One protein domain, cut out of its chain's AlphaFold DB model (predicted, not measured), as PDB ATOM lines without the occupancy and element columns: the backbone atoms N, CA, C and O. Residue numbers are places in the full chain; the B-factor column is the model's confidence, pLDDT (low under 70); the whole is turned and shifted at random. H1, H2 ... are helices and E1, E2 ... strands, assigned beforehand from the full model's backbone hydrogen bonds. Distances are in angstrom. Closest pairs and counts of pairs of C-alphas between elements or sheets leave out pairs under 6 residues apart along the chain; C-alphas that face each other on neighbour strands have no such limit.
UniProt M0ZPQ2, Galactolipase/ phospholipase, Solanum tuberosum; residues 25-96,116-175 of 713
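This is residues 25 to 96 and 116 to 175 of the 713 residues of the protein "Galactolipase/ phospholipase" of Solanum tuberosum (UniProt M0ZPQ2). A small, strongly twisted sheet of four strands makes the middle, with H4 packed on one face and the short H5 on the opposite face. H1 packs on H4 and not on the sheet, while H2 and H6 only graze the sheet with some of their residues, and H3 sits beyond E3, off the sheet. The printed part has 132 residues, with six named helices and four named strands in the order H1 H2 E1 E2 H3 E3 H4 E4 H5 H6. The sheet runs E3 E2 E1 E4 and is mixed, and the class is mixed, helices and strands. The whole is compact, with a radius of gyration of the C-alphas of 15.0 A and spans of 48 by 38 by 27 A.

The two longest strands are E1, residues 61 to 66, 15.2 A from first to last C-alpha, and E2, residues 73 to 78, 15.8 A. C-alpha 61, where E1 begins, is at (-39.031, 92.805, 5.076). E3 is residues 119 to 121, 7.4 A, and E4 is residues 149 to 152, 10.6 A. H4 is residues 126 to 133, 10.7 A, and H5 is residues 154 to 157, 5.1 A. H1, residues 30 to 40, measures 15.1 A and begins at C-alpha 30, (-60.164, 92.470, -1.138). H2 is residues 49 to 55, 11.1 A, and H3 is residues 91 to 96, 10.3 A. H6, residues 161 to 171, measures 15.2 A and ends at C-alpha 171, (-29.036, 95.274, 11.203).

E1 and E2 form a hairpin, antiparallel at 150 degrees, with N 64 and O 75 at 3.0 A and N 75 and O 64 at 2.8 A, both within hydrogen-bond range. E3, an edge strand, is parallel to E2 at 27 degrees, with N 76 and O 119 at 2.8 A. E4, the other edge strand, is antiparallel to E1 at 119 degrees, with N 65 and O 151 at 2.8 A. H4 is on the sheet at a height of 7.9 A, over E2 and E1. It runs slantwise to the strands, at 47 degrees to E1 on the local plane. The closest C-alphas of H4 and E1 are those of Ser 133 and Ser 64, 4.6 A apart. H5 is on the opposite face at a height of 7.5 A, its closest C-alpha to E2 being Val 156, 6.1 A from that of Pro 74. H1 touches H4, with the C-alphas of Leu 37 and Trp 127 closest at 5.3 A; they run opposite ways at a steep tilt of 38 degrees, only just past shallow. H2 grazes the sheet with residues 49 to 53, and is close to H4 but not clearly touching, with the C-alphas of Leu 49 and Ile 126 closest at 5.3 A. H6 grazes the sheet with residues 163 to 167 and is near E1. H3 is not on the sheet; its closest C-alpha to E3 is that of Pro 91, 6.7 A from that of Met 119. Every O i to N i+4 pair is within hydrogen-bond range in H1, H4 and H6; in H2 it is 0 of 3, beside 4 of 4 O i to N i+3 pairs, in H3 0 of 2, beside 2 of 3, and H5 is too short for an O i to N i+4 pair.

The two C-alphas farthest apart are those of Tyr 25 and Asp 174, 49.3 A. Residues 97 to 115 are not printed, and C-alphas 96 and 116 are 17.1 A apart across this cut. The links from E2 to H3 and from H4 to E4 are long, with 12 and 15 residues. In the second of these, residues 143 to 144 pair antiparallel with residues 149 to 150 of E4. The mean pLDDT of the printed part is 84.5; 18 residues are under 70, among them residues 25 to 28 and 87 to 96, and H3 has a mean of 41.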
ATOM      1  N   TYR A  25     -64.127 100.310 -11.402       41.53
ATOM      2  CA  TYR A  25     -64.404  99.044 -10.718       41.53
ATOM      3  C   TYR A  25     -63.780  97.879 -11.498       41.53
ATOM      4  O   TYR A  25     -64.456  97.218 -12.284       41.53
ATOM      5  N   MET A  26     -62.488  97.641 -11.275       45.88
ATOM      6  CA  MET A  26     -61.850  96.323 -11.436       45.88
ATOM      7  C   MET A  26     -61.233  95.898 -10.094       45.88
ATOM      8  O   MET A  26     -60.235  95.189 -10.053       45.88
ATOM      9  N   ASP A  27     -61.844  96.339  -8.988       55.28
ATOM     10  CA  ASP A  27     -61.404  95.991  -7.642       55.28
ATOM     11  C   ASP A  27     -61.619  94.489  -7.436       55.28
ATOM     12  O   ASP A  27     -62.746  93.997  -7.282       55.28
ATOM     13  N   LEU A  28     -60.515  93.743  -7.471       65.25
ATOM     14  CA  LEU A  28     -60.477  92.357  -7.039       65.25
ATOM     15  C   LEU A  28     -60.974  92.309  -5.594       65.25
ATOM     16  O   LEU A  28     -60.659  93.184  -4.789       65.25
ATOM     17  N   ASN A  29     -61.773  91.295  -5.253       78.75
ATOM     18  CA  ASN A  29     -62.451  91.254  -3.962       78.75
ATOM     19  C   ASN A  29     -61.436  91.169  -2.807       78.75
ATOM     20  O   ASN A  29     -60.958  90.085  -2.458       78.75
ATOM     21  N   ALA A  30     -61.146  92.324  -2.201       80.44
ATOM     22  CA  ALA A  30     -60.164  92.470  -1.138       80.44
ATOM     23  C   ALA A  30     -60.468  91.557   0.057       80.44
ATOM     24  O   ALA A  30     -59.546  90.958   0.602       80.44
ATOM     25  N   GLU A  31     -61.744  91.345   0.409       85.00
ATOM     26  CA  GLU A  31     -62.111  90.414   1.483       85.00
ATOM     27  C   GLU A  31     -61.736  88.962   1.158       85.00
ATOM     28  O   GLU A  31     -61.368  88.208   2.056       85.00
ATOM     29  N   GLN A  32     -61.855  88.534  -0.104       87.00
ATOM     30  CA  GLN A  32     -61.467  87.177  -0.507       87.00
ATOM     31  C   GLN A  32     -59.948  87.008  -0.469       87.00
ATOM     32  O   GLN A  32     -59.467  85.989   0.027       87.00
ATOM     33  N   PHE A  33     -59.202  88.016  -0.926       88.06
ATOM     34  CA  PHE A  33     -57.744  88.016  -0.843       88.06
ATOM     35  C   PHE A  33     -57.261  88.041   0.615       88.06
ATOM     36  O   PHE A  33     -56.392  87.259   0.987       88.06
ATOM     37  N   GLU A  34     -57.871  88.856   1.476       91.00
ATOM     38  CA  GLU A  34     -57.544  88.914   2.905       91.00
ATOM     39  C   GLU A  34     -57.861  87.613   3.640       91.00
ATOM     40  O   GLU A  34     -57.027  87.157   4.417       91.00
ATOM     41  N   ARG A  35     -59.005  86.971   3.367       90.94
ATOM     42  CA  ARG A  35     -59.316  85.644   3.929       90.94
ATOM     43  C   ARG A  35     -58.302  84.597   3.481       90.94
ATOM     44  O   ARG A  35     -57.803  83.858   4.320       90.94
ATOM     45  N   LEU A  36     -57.933  84.580   2.197       92.25
ATOM     46  CA  LEU A  36     -56.909  83.667   1.685       92.25
ATOM     47  C   LEU A  36     -55.547  83.909   2.356       92.25
ATOM     48  O   LEU A  36     -54.896  82.956   2.772       92.25
ATOM     49  N   LEU A  37     -55.127  85.168   2.521       91.56
ATOM     50  CA  LEU A  37     -53.891  85.498   3.236       91.56
ATOM     51  C   LEU A  37     -53.964  85.119   4.723       91.56
ATOM     52  O   LEU A  37     -52.978  84.636   5.267       91.56
ATOM     53  N   GLN A  38     -55.111  85.299   5.382       91.12
ATOM     54  CA  GLN A  38     -55.325  84.871   6.768       91.12
ATOM     55  C   GLN A  38     -55.255  83.345   6.907       91.12
ATOM     56  O   GLN A  38     -54.614  82.864   7.834       91.12
ATOM     57  N   GLU A  39     -55.846  82.587   5.979       91.38
ATOM     58  CA  GLU A  39     -55.776  81.120   5.942       91.38
ATOM     59  C   GLU A  39     -54.352  80.619   5.643       91.38
ATOM     60  O   GLU A  39     -53.862  79.713   6.315       91.38
ATOM     61  N   MET A  40     -53.651  81.228   4.679       88.88
ATOM     62  CA  MET A  40     -52.284  80.848   4.296       88.88
ATOM     63  C   MET A  40     -51.214  81.256   5.318       88.88
ATOM     64  O   MET A  40     -50.169  80.614   5.390       88.88
ATOM     65  N   CYS A  41     -51.435  82.335   6.073       86.62
ATOM     66  CA  CYS A  41     -50.527  82.822   7.118       86.62
ATOM     67  C   CYS A  41     -50.965  82.422   8.538       86.62
ATOM     68  O   CYS A  41     -50.386  82.925   9.502       86.62
ATOM     69  N   ALA A  42     -51.977  81.560   8.682       82.19
ATOM     70  CA  ALA A  42     -52.395  81.039   9.977       82.19
ATOM     71  C   ALA A  42     -51.283  80.170  10.585       82.19
ATOM     72  O   ALA A  42     -50.839  79.192   9.983       82.19
ATOM     73  N   ASP A  43     -50.851  80.520  11.794       77.94
ATOM     74  CA  ASP A  43     -49.763  79.854  12.504       77.94
ATOM     75  C   ASP A  43     -50.145  79.709  13.985       77.94
ATOM     76  O   ASP A  43     -50.516  80.689  14.635       77.94
ATOM     77  N   GLU A  44     -50.094  78.485  14.522       69.44
ATOM     78  CA  GLU A  44     -50.481  78.215  15.916       69.44
ATOM     79  C   GLU A  44     -49.471  78.770  16.939       69.44
ATOM     80  O   GLU A  44     -49.838  78.982  18.095       69.44
ATOM     81  N   ASP A  45     -48.229  79.062  16.527       67.94
ATOM     82  CA  ASP A  45     -47.209  79.670  17.395       67.94
ATOM     83  C   ASP A  45     -47.281  81.216  17.433       67.94
ATOM     84  O   ASP A  45     -46.511  81.837  18.171       67.94
ATOM     85  N   GLY A  46     -48.161  81.840  16.638       73.38
ATOM     86  CA  GLY A  46     -48.323  83.298  16.533       73.38
ATOM     87  C   GLY A  46     -48.142  83.843  15.110       73.38
ATOM     88  O   GLY A  46     -47.271  83.395  14.362       73.38
ATOM     89  N   ASP A  47     -48.977  84.818  14.731       82.31
ATOM     90  CA  ASP A  47     -49.070  85.362  13.370       82.31
ATOM     91  C   ASP A  47     -48.382  86.728  13.177       82.31
ATOM     92  O   ASP A  47     -48.485  87.323  12.097       82.31
ATOM     93  N   LEU A  48     -47.655  87.241  14.182       90.06
ATOM     94  CA  LEU A  48     -46.917  88.503  14.074       90.06
ATOM     95  C   LEU A  48     -45.589  88.345  13.328       90.06
ATOM     96  O   LEU A  48     -44.837  87.383  13.501       90.06
ATOM     97  N   LEU A  49     -45.217  89.381  12.570       90.56
ATOM     98  CA  LEU A  49     -43.931  89.441  11.874       90.56
ATOM     99  C   LEU A  49     -42.746  89.169  12.807       90.56
ATOM    100  O   LEU A  49     -41.876  88.375  12.461       90.56
ATOM    101  N   ILE A  50     -42.695  89.790  13.989       90.88
ATOM    102  CA  ILE A  50     -41.579  89.607  14.931       90.88
ATOM    103  C   ILE A  50     -41.471  88.180  15.499       90.88
ATOM    104  O   ILE A  50     -40.364  87.729  15.792       90.88
ATOM    105  N   GLU A  51     -42.585  87.450  15.612       87.12
ATOM    106  CA  GLU A  51     -42.627  86.078  16.145       87.12
ATOM    107  C   GLU A  51     -41.981  85.096  15.160       87.12
ATOM    108  O   GLU A  51     -41.193  84.235  15.558       87.12
ATOM    109  N   SER A  52     -42.185  85.316  13.856       85.06
ATOM    110  CA  SER A  52     -41.573  84.504  12.797       85.06
ATOM    111  C   SER A  52     -40.040  84.410  12.907       85.06
ATOM    112  O   SER A  52     -39.461  83.354  12.649       85.06
ATOM    113  N   ALA A  53     -39.355  85.458  13.385       82.19
ATOM    114  CA  ALA A  53     -37.898  85.457  13.535       82.19
ATOM    115  C   ALA A  53     -37.361  84.517  14.627       82.19
ATOM    116  O   ALA A  53     -36.158  84.242  14.643       82.19
ATOM    117  N   ILE A  54     -38.215  84.002  15.516       76.50
ATOM    118  CA  ILE A  54     -37.836  82.977  16.499       76.50
ATOM    119  C   ILE A  54     -37.625  81.623  15.794       76.50
ATOM    120  O   ILE A  54     -36.757  80.843  16.192       76.50
ATOM    121  N   LYS A  55     -38.314  81.379  14.668       77.00
ATOM    122  CA  LYS A  55     -38.298  80.116  13.903       77.00
ATOM    123  C   LYS A  55     -37.025  79.890  13.058       77.00
ATOM    124  O   LYS A  55     -37.019  79.071  12.146       77.00
ATOM    125  N   ARG A  56     -35.928  80.611  13.348       77.25
ATOM    126  CA  ARG A  56     -34.630  80.600  12.621       77.25
ATOM    127  C   ARG A  56     -34.714  80.880  11.109       77.25
ATOM    128  O   ARG A  56     -33.787  80.542  10.372       77.25
ATOM    129  N   ILE A  57     -35.783  81.520  10.648       85.19
ATOM    130  CA  ILE A  57     -35.920  81.952   9.252       85.19
ATOM    131  C   ILE A  57     -35.013  83.166   8.946       85.19
ATOM    132  O   ILE A  57     -34.547  83.838   9.877       85.19
ATOM    133  N   PRO A  58     -34.764  83.484   7.661       91.81
ATOM    134  CA  PRO A  58     -34.047  84.693   7.267       91.81
ATOM    135  C   PRO A  58     -34.672  85.989   7.804       91.81
ATOM    136  O   PRO A  58     -35.841  86.052   8.190       91.81
ATOM    137  N   LYS A  59     -33.879  87.064   7.787       93.75
ATOM    138  CA  LYS A  59     -34.379  88.420   8.028       93.75
ATOM    139  C   LYS A  59     -35.121  88.892   6.782       93.75
ATOM    140  O   LYS A  59     -34.526  88.972   5.714       93.75
ATOM    141  N   VAL A  60     -36.412  89.172   6.930       94.50
ATOM    142  CA  VAL A  60     -37.335  89.506   5.837       94.50
ATOM    143  C   VAL A  60     -37.996  90.845   6.126       94.50
ATOM    144  O   VAL A  60     -38.350  91.145   7.271       94.50
ATOM    145  N   PHE A  61     -38.172  91.635   5.074       96.38
ATOM    146  CA  PHE A  61     -39.031  92.805   5.076       96.38
ATOM    147  C   PHE A  61     -39.808  92.897   3.760       96.38
ATOM    148  O   PHE A  61     -39.366  92.366   2.742       96.38
ATOM    149  N   VAL A  62     -40.940  93.594   3.793       96.31
ATOM    150  CA  VAL A  62     -41.694  94.043   2.617       96.31
ATOM    151  C   VAL A  62     -41.923  95.552   2.722       96.31
ATOM    152  O   VAL A  62     -41.878  96.117   3.821       96.31
ATOM    153  N   VAL A  63     -42.111  96.215   1.582       96.75
ATOM    154  CA  VAL A  63     -42.266  97.673   1.508       96.75
ATOM    155  C   VAL A  63     -43.666  98.001   1.020       96.75
ATOM    156  O   VAL A  63     -44.114  97.455   0.020       96.75
ATOM    157  N   SER A  64     -44.327  98.934   1.693       96.75
ATOM    158  CA  SER A  64     -45.594  99.518   1.248       96.75
ATOM    159  C   SER A  64     -45.468 101.036   1.190       96.75
ATOM    160  O   SER A  64     -44.604 101.627   1.840       96.75
ATOM    161  N   THR A  65     -46.351 101.685   0.448       96.06
ATOM    162  CA  THR A  65     -46.429 103.143   0.368       96.06
ATOM    163  C   THR A  65     -47.418 103.657   1.403       96.06
ATOM    164  O   THR A  65     -48.614 103.424   1.277       96.06
ATOM    165  N   LEU A  66     -46.947 104.382   2.419       94.75
ATOM    166  CA  LEU A  66     -47.799 105.073   3.387       94.75
ATOM    167  C   LEU A  66     -48.432 106.305   2.722       94.75
ATOM    168  O   LEU A  66     -47.817 107.373   2.660       94.75
ATOM    169  N   VAL A  67     -49.657 106.146   2.219       93.25
ATOM    170  CA  VAL A  67     -50.416 107.187   1.501       93.25
ATOM    171  C   VAL A  67     -51.163 108.143   2.433       93.25
ATOM    172  O   VAL A  67     -51.571 109.219   2.009       93.25
ATOM    173  N   SER A  68     -51.301 107.802   3.718       90.94
ATOM    174  CA  SER A  68     -51.801 108.729   4.745       90.94
ATOM    175  C   SER A  68     -50.775 109.796   5.169       90.94
ATOM    176  O   SER A  68     -51.110 110.682   5.952       90.94
ATOM    177  N   ALA A  69     -49.533 109.729   4.672       86.94
ATOM    178  CA  ALA A  69     -48.506 110.752   4.856       86.94
ATOM    179  C   ALA A  69     -48.346 111.612   3.590       86.94
ATOM    180  O   ALA A  69     -48.432 111.106   2.473       86.94
ATOM    181  N   THR A  70     -48.045 112.904   3.761       85.31
ATOM    182  CA  THR A  70     -47.804 113.839   2.647       85.31
ATOM    183  C   THR A  70     -46.439 114.519   2.811       85.31
ATOM    184  O   THR A  70     -46.256 115.240   3.793       85.31
ATOM    185  N   PRO A  71     -45.491 114.356   1.862       88.38
ATOM    186  CA  PRO A  71     -45.546 113.444   0.713       88.38
ATOM    187  C   PRO A  71     -45.536 111.971   1.154       88.38
ATOM    188  O   PRO A  71     -44.997 111.655   2.216       88.38
ATOM    189  N   ALA A  72     -46.093 111.081   0.327       90.50
ATOM    190  CA  ALA A  72     -46.151 109.646   0.609       90.50
ATOM    191  C   ALA A  72     -44.754 109.068   0.893       90.50
ATOM    192  O   ALA A  72     -43.772 109.458   0.257       90.50
ATOM    193  N   GLN A  73     -44.662 108.161   1.869       92.06
ATOM    194  CA  GLN A  73     -43.391 107.619   2.365       92.06
ATOM    195  C   GLN A  73     -43.322 106.094   2.208       92.06
ATOM    196  O   GLN A  73     -44.348 105.430   2.352       92.06
ATOM    197  N   PRO A  74     -42.131 105.507   1.997       94.44
ATOM    198  CA  PRO A  74     -41.948 104.069   2.146       94.44
ATOM    199  C   PRO A  74     -42.124 103.654   3.613       94.44
ATOM    200  O   PRO A  74     -41.565 104.273   4.523       94.44
ATOM    201  N   PHE A  75     -42.867 102.572   3.826       95.44
ATOM    202  CA  PHE A  75     -43.072 101.934   5.119       95.44
ATOM    203  C   PHE A  75     -42.567 100.492   5.075       95.44
ATOM    204  O   PHE A  75     -42.969  99.713   4.212       95.44
ATOM    205  N   ILE A  76     -41.689 100.134   6.011       96.12
ATOM    206  CA  ILE A  76     -41.052  98.817   6.079       96.12
ATOM    207  C   ILE A  76     -41.765  97.934   7.107       96.12
ATOM    208  O   ILE A  76     -41.643  98.130   8.320       96.12
ATOM    209  N   PHE A  77     -42.454  96.906   6.627       96.12
ATOM    210  CA  PHE A  77     -42.929  95.804   7.459       96.12
ATOM    211  C   PHE A  77     -41.811  94.760   7.566       96.12
ATOM    212  O   PHE A  77     -41.360  94.251   6.546       96.12
ATOM    213  N   ARG A  78     -41.326  94.447   8.774       95.12
ATOM    214  CA  ARG A  78     -40.092  93.652   8.974       95.12
ATOM    215  C   ARG A  78     -40.215  92.608  10.080       95.12
ATOM    216  O   ARG A  78     -40.776  92.898  11.131       95.12
ATOM    217  N   ASN A  79     -39.604  91.432   9.920       94.25
ATOM    218  CA  ASN A  79     -39.560  90.405  10.976       94.25
ATOM    219  C   ASN A  79     -38.475  90.648  12.049       94.25
ATOM    220  O   ASN A  79     -38.062  89.735  12.756       94.25
ATOM    221  N   TYR A  80     -37.963  91.874  12.182       92.69
ATOM    222  CA  TYR A  80     -36.854  92.180  13.083       92.69
ATOM    223  C   TYR A  80     -36.947  93.554  13.742       92.69
ATOM    224  O   TYR A  80     -37.475  94.518  13.186       92.69
ATOM    225  N   GLN A  81     -36.353  93.642  14.931       90.25
ATOM    226  CA  GLN A  81     -35.987  94.907  15.556       90.25
ATOM    227  C   GLN A  81     -34.526  95.231  15.228       90.25
ATOM    228  O   GLN A  81     -33.688  94.328  15.174       90.25
ATOM    229  N   TYR A  82     -34.211  96.511  15.042       87.00
ATOM    230  CA  TYR A  82     -32.825  96.954  14.915       87.00
ATOM    231  C   TYR A  82     -32.053  96.818  16.240       87.00
ATOM    232  O   TYR A  82     -32.660  96.772  17.317       87.00
ATOM    233  N   PRO A  83     -30.708  96.816  16.190       82.31
ATOM    234  CA  PRO A  83     -29.872  96.935  17.379       82.31
ATOM    235  C   PRO A  83     -30.227  98.174  18.235       82.31
ATOM    236  O   PRO A  83     -30.525  99.240  17.688       82.31
ATOM    237  N   PRO A  84     -30.161  98.086  19.579       74.00
ATOM    238  CA  PRO A  84     -30.421  99.230  20.450       74.00
ATOM    239  C   PRO A  84     -29.488 100.412  20.156       74.00
ATOM    240  O   PRO A  84     -28.267 100.261  20.170       74.00
ATOM    241  N   GLY A  85     -30.071 101.593  19.934       67.94
ATOM    242  CA  GLY A  85     -29.349 102.822  19.583       67.94
ATOM    243  C   GLY A  85     -29.441 103.221  18.106       67.94
ATOM    244  O   GLY A  85     -29.007 104.317  17.762       67.94
ATOM    245  N   THR A  86     -30.034 102.391  17.243       72.81
ATOM    246  CA  THR A  86     -30.344 102.775  15.858       72.81
ATOM    247  C   THR A  86     -31.367 103.924  15.820       72.81
ATOM    248  O   THR A  86     -32.426 103.805  16.441       72.81
ATOM    249  N   PRO A  87     -31.098 105.038  15.107       65.12
ATOM    250  CA  PRO A  87     -32.041 106.148  14.990       65.12
ATOM    251  C   PRO A  87     -33.209 105.787  14.059       65.12
ATOM    252  O   PRO A  87     -33.084 105.812  12.832       65.12
ATOM    253  N   GLU A  88     -34.356 105.458  14.653       65.81
ATOM    254  CA  GLU A  88     -35.621 105.230  13.944       65.81
ATOM    255  C   GLU A  88     -36.417 106.532  13.770       65.81
ATOM    256  O   GLU A  88     -36.513 107.348  14.692       65.81
ATOM    257  N   ILE A  89     -37.037 106.713  12.600       63.50
ATOM    258  CA  ILE A  89     -38.030 107.771  12.383       63.50
ATOM    259  C   ILE A  89     -39.344 107.303  13.019       63.50
ATOM    260  O   ILE A  89     -40.042 106.450  12.473       63.50
ATOM    261  N   SER A  90     -39.672 107.847  14.193       51.81
ATOM    262  CA  SER A  90     -40.955 107.578  14.853       51.81
ATOM    263  C   SER A  90     -42.118 108.100  13.998       51.81
ATOM    264  O   SER A  90     -42.048 109.255  13.570       51.81
ATOM    265  N   PRO A  91     -43.219 107.341  13.814       46.94
ATOM    266  CA  PRO A  91     -44.412 107.833  13.123       46.94
ATOM    267  C   PRO A  91     -44.935 109.161  13.701       46.94
ATOM    268  O   PRO A  91     -45.245 110.089  12.955       46.94
ATOM    269  N   ALA A  92     -44.893 109.302  15.031       40.75
ATOM    270  CA  ALA A  92     -45.312 110.502  15.762       40.75
ATOM    271  C   ALA A  92     -44.355 111.709  15.624       40.75
ATOM    272  O   ALA A  92     -44.683 112.813  16.054       40.75
ATOM    273  N   ALA A  93     -43.163 111.546  15.036       42.84
ATOM    274  CA  ALA A  93     -42.283 112.683  14.748       42.84
ATOM    275  C   ALA A  93     -42.792 113.522  13.558       42.84
ATOM    276  O   ALA A  93     -42.475 114.708  13.462       42.84
ATOM    277  N   THR A  94     -43.604 112.924  12.681       40.47
ATOM    278  CA  THR A  94     -44.115 113.555  11.454       40.47
ATOM    279  C   THR A  94     -45.084 114.706  11.746       40.47
ATOM    280  O   THR A  94     -45.059 115.711  11.041       40.47
ATOM    281  N   GLU A  95     -45.864 114.625  12.831       39.47
ATOM    282  CA  GLU A  95     -46.783 115.699  13.255       39.47
ATOM    283  C   GLU A  95     -46.055 116.986  13.675       39.47
ATOM    284  O   GLU A  95     -46.594 118.077  13.526       39.47
ATOM    285  N   ASN A  96     -44.809 116.885  14.150       34.81
ATOM    286  CA  ASN A  96     -44.012 118.051  14.547       34.81
ATOM    287  C   ASN A  96     -43.207 118.660  13.383       34.81
ATOM    288  O   ASN A  96     -42.715 119.782  13.497       34.81
ATOM    289  N   ASN A 116     -30.453 107.338   9.255       73.44
ATOM    290  CA  ASN A 116     -31.753 107.026   9.855       73.44
ATOM    291  C   ASN A 116     -32.392 105.785   9.216       73.44
ATOM    292  O   ASN A 116     -32.210 105.534   8.020       73.44
ATOM    293  N   ALA A 117     -33.136 105.012  10.003       82.56
ATOM    294  CA  ALA A 117     -34.004 103.965   9.478       82.56
ATOM    295  C   ALA A 117     -35.254 104.568   8.821       82.56
ATOM    296  O   ALA A 117     -35.749 105.602   9.272       82.56
ATOM    297  N   PHE A 118     -35.782 103.907   7.788       87.81
ATOM    298  CA  PHE A 118     -37.097 104.254   7.247       87.81
ATOM    299  C   PHE A 118     -38.200 103.974   8.279       87.81
ATOM    300  O   PHE A 118     -38.012 103.190   9.219       87.81
ATOM    301  N   MET A 119     -39.360 104.613   8.102       89.50
ATOM    302  CA  MET A 119     -40.535 104.319   8.922       89.50
ATOM    303  C   MET A 119     -40.932 102.850   8.729       89.50
ATOM    304  O   MET A 119     -40.842 102.316   7.626       89.50
ATOM    305  N   GLY A 120     -41.337 102.172   9.799       91.50
ATOM    306  CA  GLY A 120     -41.646 100.750   9.724       91.50
ATOM    307  C   GLY A 120     -42.044 100.139  11.059       91.50
ATOM    308  O   GLY A 120     -42.006 100.797  12.098       91.50
ATOM    309  N   SER A 121     -42.430  98.866  11.029       91.25
ATOM    310  CA  SER A 121     -42.905  98.126  12.200       91.25
ATOM    311  C   SER A 121     -42.705  96.619  12.038       91.25
ATOM    312  O   SER A 121     -42.798  96.071  10.939       91.25
ATOM    313  N   CYS A 122     -42.479  95.944  13.164       91.62
ATOM    314  CA  CYS A 122     -42.438  94.485  13.288       91.62
ATOM    315  C   CYS A 122     -43.660  93.901  14.025       91.62
ATOM    316  O   CYS A 122     -43.714  92.700  14.279       91.62
ATOM    317  N   LYS A 123     -44.633  94.750  14.388       91.19
ATOM    318  CA  LYS A 123     -45.782  94.406  15.247       91.19
ATOM    319  C   LYS A 123     -47.069  94.071  14.487       91.19
ATOM    320  O   LYS A 123     -48.088  93.827  15.118       91.19
ATOM    321  N   HIS A 124     -47.038  94.112  13.159       92.56
ATOM    322  CA  HIS A 124     -48.171  93.720  12.323       92.56
ATOM    323  C   HIS A 124     -48.162  92.210  12.088       92.56
ATOM    324  O   HIS A 124     -47.102  91.576  12.122       92.56
ATOM    325  N   ARG A 125     -49.341  91.651  11.814       93.00
ATOM    326  CA  ARG A 125     -49.491  90.265  11.373       93.00
ATOM    327  C   ARG A 125     -48.922  90.096   9.967       93.00
ATOM    328  O   ARG A 125     -48.934  91.039   9.171       93.00
ATOM    329  N   ILE A 126     -48.456  88.893   9.644       92.44
ATOM    330  CA  ILE A 126     -47.836  88.589   8.343       92.44
ATOM    331  C   ILE A 126     -48.806  88.904   7.189       92.44
ATOM    332  O   ILE A 126     -48.429  89.598   6.243       92.44
ATOM    333  N   TRP A 127     -50.074  88.492   7.306       93.25
ATOM    334  CA  TRP A 127     -51.093  88.741   6.278       93.25
ATOM    335  C   TRP A 127     -51.357  90.237   6.039       93.25
ATOM    336  O   TRP A 127     -51.545  90.639   4.895       93.25
ATOM    337  N   GLN A 128     -51.310  91.076   7.085       94.19
ATOM    338  CA  GLN A 128     -51.520  92.528   6.973       94.19
ATOM    339  C   GLN A 128     -50.399  93.182   6.162       94.19
ATOM    340  O   GLN A 128     -50.650  94.020   5.302       94.19
ATOM    341  N   ALA A 129     -49.153  92.769   6.411       94.62
ATOM    342  CA  ALA A 129     -47.991  93.274   5.690       94.62
ATOM    343  C   ALA A 129     -48.011  92.884   4.205       94.62
ATOM    344  O   ALA A 129     -47.690  93.711   3.355       94.62
ATOM    345  N   ILE A 130     -48.431  91.654   3.883       94.25
ATOM    346  CA  ILE A 130     -48.604  91.214   2.490       94.25
ATOM    347  C   ILE A 130     -49.744  92.002   1.830       94.25
ATOM    348  O   ILE A 130     -49.543  92.606   0.779       94.25
ATOM    349  N   ARG A 131     -50.911  92.085   2.482       94.12
ATOM    350  CA  ARG A 131     -52.084  92.821   1.985       94.12
ATOM    351  C   ARG A 131     -51.784  94.298   1.700       94.12
ATOM    352  O   ARG A 131     -52.253  94.813   0.689       94.12
ATOM    353  N   ALA A 132     -51.001  94.953   2.561       95.06
ATOM    354  CA  ALA A 132     -50.537  96.326   2.372       95.06
ATOM    355  C   ALA A 132     -49.498  96.450   1.245       95.06
ATOM    356  O   ALA A 132     -49.553  97.384   0.450       95.06
ATOM    357  N   SER A 133     -48.547  95.512   1.162       95.69
ATOM    358  CA  SER A 133     -47.487  95.512   0.144       95.69
ATOM    359  C   SER A 133     -47.994  95.231  -1.269       95.69
ATOM    360  O   SER A 133     -47.323  95.657  -2.200       95.69
ATOM    361  N   SER A 134     -49.130  94.546  -1.422       93.19
ATOM    362  CA  SER A 134     -49.731  94.171  -2.714       93.19
ATOM    363  C   SER A 134     -50.996  94.967  -3.066       93.19
ATOM    364  O   SER A 134     -51.739  94.577  -3.963       93.19
ATOM    365  N   ALA A 135     -51.293  96.057  -2.349       92.56
ATOM    366  CA  ALA A 135     -52.459  96.912  -2.588       92.56
ATOM    367  C   ALA A 135     -52.253  97.823  -3.820       92.56
ATOM    368  O   ALA A 135     -52.090  99.043  -3.694       92.56
ATOM    369  N   ALA A 136     -52.159  97.207  -5.003       89.62
ATOM    370  CA  ALA A 136     -51.851  97.872  -6.263       89.62
ATOM    371  C   ALA A 136     -53.003  98.799  -6.700       89.62
ATOM    372  O   ALA A 136     -54.132  98.324  -6.864       89.62
ATOM    373  N   PRO A 137     -52.745 100.104  -6.936       85.56
ATOM    374  CA  PRO A 137     -53.767 101.025  -7.425       85.56
ATOM    375  C   PRO A 137     -54.453 100.492  -8.688       85.56
ATOM    376  O   PRO A 137     -53.781  99.961  -9.569       85.56
ATOM    377  N   TYR A 138     -55.772 100.687  -8.784       81.56
ATOM    378  CA  TYR A 138     -56.668 100.180  -9.842       81.56
ATOM    379  C   TYR A 138     -56.950  98.663  -9.846       81.56
ATOM    380  O   TYR A 138     -57.832  98.250 -10.596       81.56
ATOM    381  N   TYR A 139     -56.271  97.859  -9.018       84.25
ATOM    382  CA  TYR A 139     -56.497  96.406  -8.910       84.25
ATOM    383  C   TYR A 139     -57.058  95.981  -7.547       84.25
ATOM    384  O   TYR A 139     -57.885  95.073  -7.469       84.25
ATOM    385  N   LEU A 140     -56.586  96.608  -6.466       86.12
ATOM    386  CA  LEU A 140     -56.974  96.306  -5.090       86.12
ATOM    387  C   LEU A 140     -57.162  97.600  -4.295       86.12
ATOM    388  O   LEU A 140     -56.354  98.526  -4.401       86.12
ATOM    389  N   ASP A 141     -58.184  97.614  -3.437       88.12
ATOM    390  CA  ASP A 141     -58.390  98.668  -2.441       88.12
ATOM    391  C   ASP A 141     -57.143  98.865  -1.567       88.12
ATOM    392  O   ASP A 141     -56.393  97.919  -1.287       88.12
ATOM    393  N   ASP A 142     -56.948 100.088  -1.071       88.00
ATOM    394  CA  ASP A 142     -55.890 100.362  -0.104       88.00
ATOM    395  C   ASP A 142     -56.107  99.608   1.224       88.00
ATOM    396  O   ASP A 142     -57.205  99.162   1.558       88.00
ATOM    397  N   TYR A 143     -55.018  99.368   1.956       91.81
ATOM    398  CA  TYR A 143     -55.069  98.709   3.259       91.81
ATOM    399  C   TYR A 143     -55.034  99.754   4.377       91.81
ATOM    400  O   TYR A 143     -54.219 100.677   4.332       91.81
ATOM    401  N   SER A 144     -55.864  99.600   5.411       90.12
ATOM    402  CA  SER A 144     -55.904 100.512   6.561       90.12
ATOM    403  C   SER A 144     -56.085  99.792   7.893       90.12
ATOM    404  O   SER A 144     -56.778  98.780   7.959       90.12
ATOM    405  N   ASP A 145     -55.519 100.362   8.960       83.06
ATOM    406  CA  ASP A 145     -55.616  99.882  10.349       83.06
ATOM    407  C   ASP A 145     -56.290 100.914  11.280       83.06
ATOM    408  O   ASP A 145     -55.869 101.120  12.418       83.06
ATOM    409  N   ASP A 146     -57.310 101.611  10.767       77.19
ATOM    410  CA  ASP A 146     -57.984 102.794  11.341       77.19
ATOM    411  C   ASP A 146     -57.103 104.052  11.520       77.19
ATOM    412  O   ASP A 146     -57.628 105.168  11.497       77.19
ATOM    413  N   VAL A 147     -55.780 103.913  11.668       84.56
ATOM    414  CA  VAL A 147     -54.844 105.028  11.907       84.56
ATOM    415  C   VAL A 147     -54.087 105.416  10.640       84.56
ATOM    416  O   VAL A 147     -53.981 106.598  10.307       84.56
ATOM    417  N   TYR A 148     -53.550 104.427   9.934       91.56
ATOM    418  CA  TYR A 148     -52.718 104.605   8.753       91.56
ATOM    419  C   TYR A 148     -53.357 103.967   7.525       91.56
ATOM    420  O   TYR A 148     -54.297 103.174   7.605       91.56
ATOM    421  N   ARG A 149     -52.844 104.356   6.355       93.31
ATOM    422  CA  ARG A 149     -53.296 103.818   5.075       93.31
ATOM    423  C   ARG A 149     -52.123 103.552   4.151       93.31
ATOM    424  O   ARG A 149     -51.275 104.428   3.957       93.31
ATOM    425  N   TRP A 150     -52.105 102.359   3.573       95.62
ATOM    426  CA  TRP A 150     -51.029 101.851   2.741       95.62
ATOM    427  C   TRP A 150     -51.528 101.392   1.373       95.62
ATOM    428  O   TRP A 150     -52.580 100.769   1.255       95.62
ATOM    429  N   GLN A 151     -50.719 101.660   0.356       94.75
ATOM    430  CA  GLN A 151     -50.814 101.068  -0.976       94.75
ATOM    431  C   GLN A 151     -49.535 100.283  -1.288       94.75
ATOM    432  O   GLN A 151     -48.579 100.308  -0.508       94.75
ATOM    433  N   ASP A 152     -49.514  99.615  -2.439       95.25
ATOM    434  CA  ASP A 152     -48.378  98.838  -2.938       95.25
ATOM    435  C   ASP A 152     -47.033  99.579  -2.814       95.25
ATOM    436  O   ASP A 152     -46.929 100.800  -3.001       95.25
ATOM    437  N   GLY A 153     -45.976  98.830  -2.497       94.44
ATOM    438  CA  GLY A 153     -44.608  99.339  -2.459       94.44
ATOM    439  C   GLY A 153     -44.117  99.873  -3.806       94.44
ATOM    440  O   GLY A 153     -43.237 100.732  -3.823       94.44
ATOM    441  N   ALA A 154     -44.697  99.435  -4.925       92.56
ATOM    442  CA  ALA A 154     -44.295  99.795  -6.280       92.56
ATOM    443  C   ALA A 154     -44.264 101.309  -6.545       92.56
ATOM    444  O   ALA A 154     -43.398 101.779  -7.283       92.56
ATOM    445  N   ILE A 155     -45.135 102.085  -5.886       90.88
ATOM    446  CA  ILE A 155     -45.223 103.551  -6.032       90.88
ATOM    447  C   ILE A 155     -43.923 104.251  -5.582       90.88
ATOM    448  O   ILE A 155     -43.567 105.296  -6.126       90.88
ATOM    449  N   VAL A 156     -43.204 103.686  -4.602       91.75
ATOM    450  CA  VAL A 156     -41.991 104.286  -4.000       91.75
ATOM    451  C   VAL A 156     -40.737 103.409  -4.092       91.75
ATOM    452  O   VAL A 156     -39.626 103.913  -3.925       91.75
ATOM    453  N   ALA A 157     -40.893 102.101  -4.306       92.88
ATOM    454  CA  ALA A 157     -39.861 101.097  -4.054       92.88
ATOM    455  C   ALA A 157     -40.048  99.780  -4.844       92.88
ATOM    456  O   ALA A 157     -39.692  98.720  -4.329       92.88
ATOM    457  N   ASN A 158     -40.548  99.812  -6.092       93.88
ATOM    458  CA  ASN A 158     -40.782  98.582  -6.883       93.88
ATOM    459  C   ASN A 158     -39.529  97.695  -7.064       93.88
ATOM    460  O   ASN A 158     -39.617  96.489  -7.274       93.88
ATOM    461  N   ASN A 159     -38.336  98.284  -6.955       95.56
ATOM    462  CA  ASN A 159     -37.090  97.549  -6.770       95.56
ATOM    463  C   ASN A 159     -36.555  97.817  -5.344       95.56
ATOM    464  O   ASN A 159     -35.877  98.828  -5.127       95.56
ATOM    465  N   PRO A 160     -36.813  96.930  -4.362       96.19
ATOM    466  CA  PRO A 160     -36.445  97.157  -2.965       96.19
ATOM    467  C   PRO A 160     -34.942  96.968  -2.688       96.19
ATOM    468  O   PRO A 160     -34.531  97.019  -1.531       96.19
ATOM    469  N   THR A 161     -34.088  96.773  -3.702       95.69
ATOM    470  CA  THR A 161     -32.662  96.445  -3.503       95.69
ATOM    471  C   THR A 161     -31.907  97.526  -2.707       95.69
ATOM    472  O   THR A 161     -31.136  97.200  -1.806       95.69
ATOM    473  N   ILE A 162     -32.181  98.819  -2.937       93.31
ATOM    474  CA  ILE A 162     -31.597  99.914  -2.129       93.31
ATOM    475  C   ILE A 162     -32.089  99.873  -0.674       93.31
ATOM    476  O   ILE A 162     -31.304 100.114   0.246       93.31
ATOM    477  N   PHE A 163     -33.356  99.516  -0.448       94.19
ATOM    478  CA  PHE A 163     -33.894  99.309   0.896       94.19
ATOM    479  C   PHE A 163     -33.218  98.107   1.568       94.19
ATOM    480  O   PHE A 163     -32.808  98.221   2.714       94.19
ATOM    481  N   ALA A 164     -32.971  97.009   0.850       94.88
ATOM    482  CA  ALA A 164     -32.264  95.844   1.385       94.88
ATOM    483  C   ALA A 164     -30.826  96.174   1.819       94.88
ATOM    484  O   ALA A 164     -30.416  95.795   2.916       94.88
ATOM    485  N   ILE A 165     -30.079  96.948   1.018       92.88
ATOM    486  CA  ILE A 165     -28.754  97.472   1.405       92.88
ATOM    487  C   ILE A 165     -28.868  98.323   2.675       92.88
ATOM    488  O   ILE A 165     -28.052  98.196   3.591       92.88
ATOM    489  N   ARG A 166     -29.879  99.198   2.742       90.56
ATOM    490  CA  ARG A 166     -30.105 100.093   3.878       90.56
ATOM    491  C   ARG A 166     -30.409  99.320   5.163       90.56
ATOM    492  O   ARG A 166     -29.771  99.582   6.180       90.56
ATOM    493  N   GLU A 167     -31.320  98.358   5.102       93.25
ATOM    494  CA  GLU A 167     -31.708  97.513   6.231       93.25
ATOM    495  C   GLU A 167     -30.549  96.616   6.687       93.25
ATOM    496  O   GLU A 167     -30.295  96.505   7.886       93.25
ATOM    497  N   ALA A 168     -29.766  96.057   5.756       92.12
ATOM    498  CA  ALA A 168     -28.561  95.297   6.084       92.12
ATOM    499  C   ALA A 168     -27.524  96.154   6.837       92.12
ATOM    500  O   ALA A 168     -26.995  95.714   7.856       92.12
ATOM    501  N   GLN A 169     -27.298  97.406   6.414       88.31
ATOM    502  CA  GLN A 169     -26.434  98.365   7.122       88.31
ATOM    503  C   GLN A 169     -26.965  98.783   8.507       88.31
ATOM    504  O   GLN A 169     -26.201  99.304   9.319       88.31
ATOM    505  N   LEU A 170     -28.265  98.630   8.772       88.69
ATOM    506  CA  LEU A 170     -28.887  98.952  10.062       88.69
ATOM    507  C   LEU A 170     -28.890  97.746  11.011       88.69
ATOM    508  O   LEU A 170     -28.673  97.909  12.211       88.69
ATOM    509  N   LEU A 171     -29.100  96.542  10.475       89.69
ATOM    510  CA  LEU A 171     -29.036  95.274  11.203       89.69
ATOM    511  C   LEU A 171     -27.606  94.870  11.561       89.69
ATOM    512  O   LEU A 171     -27.347  94.454  12.692       89.69
ATOM    513  N   TRP A 172     -26.682  95.020  10.614       88.56
ATOM    514  CA  TRP A 172     -25.279  94.641  10.754       88.56
ATOM    515  C   TRP A 172     -24.361  95.795  10.307       88.56
ATOM    516  O   TRP A 172     -23.721  95.701   9.262       88.56
ATOM    517  N   PRO A 173     -24.247  96.889  11.093       79.19
ATOM    518  CA  PRO A 173     -23.493  98.091  10.703       79.19
ATOM    519  C   PRO A 173     -22.012  97.865  10.388       79.19
ATOM    520  O   PRO A 173     -21.390  98.678   9.703       79.19
ATOM    521  N   ASP A 174     -21.462  96.778  10.921       62.72
ATOM    522  CA  ASP A 174     -20.068  96.379  10.790       62.72
ATOM    523  C   ASP A 174     -19.866  95.245   9.755       62.72
ATOM    524  O   ASP A 174     -18.725  94.895   9.453       62.72
ATOM    525  N   ALA A 175     -20.943  94.645   9.223       80.50
ATOM    526  CA  ALA A 175     -20.854  93.578   8.228       80.50
ATOM    527  C   ALA A 175     -20.902  94.135   6.806       80.50
ATOM    528  O   ALA A 175     -21.774  94.930   6.451       80.50
TER     529      ALA A 175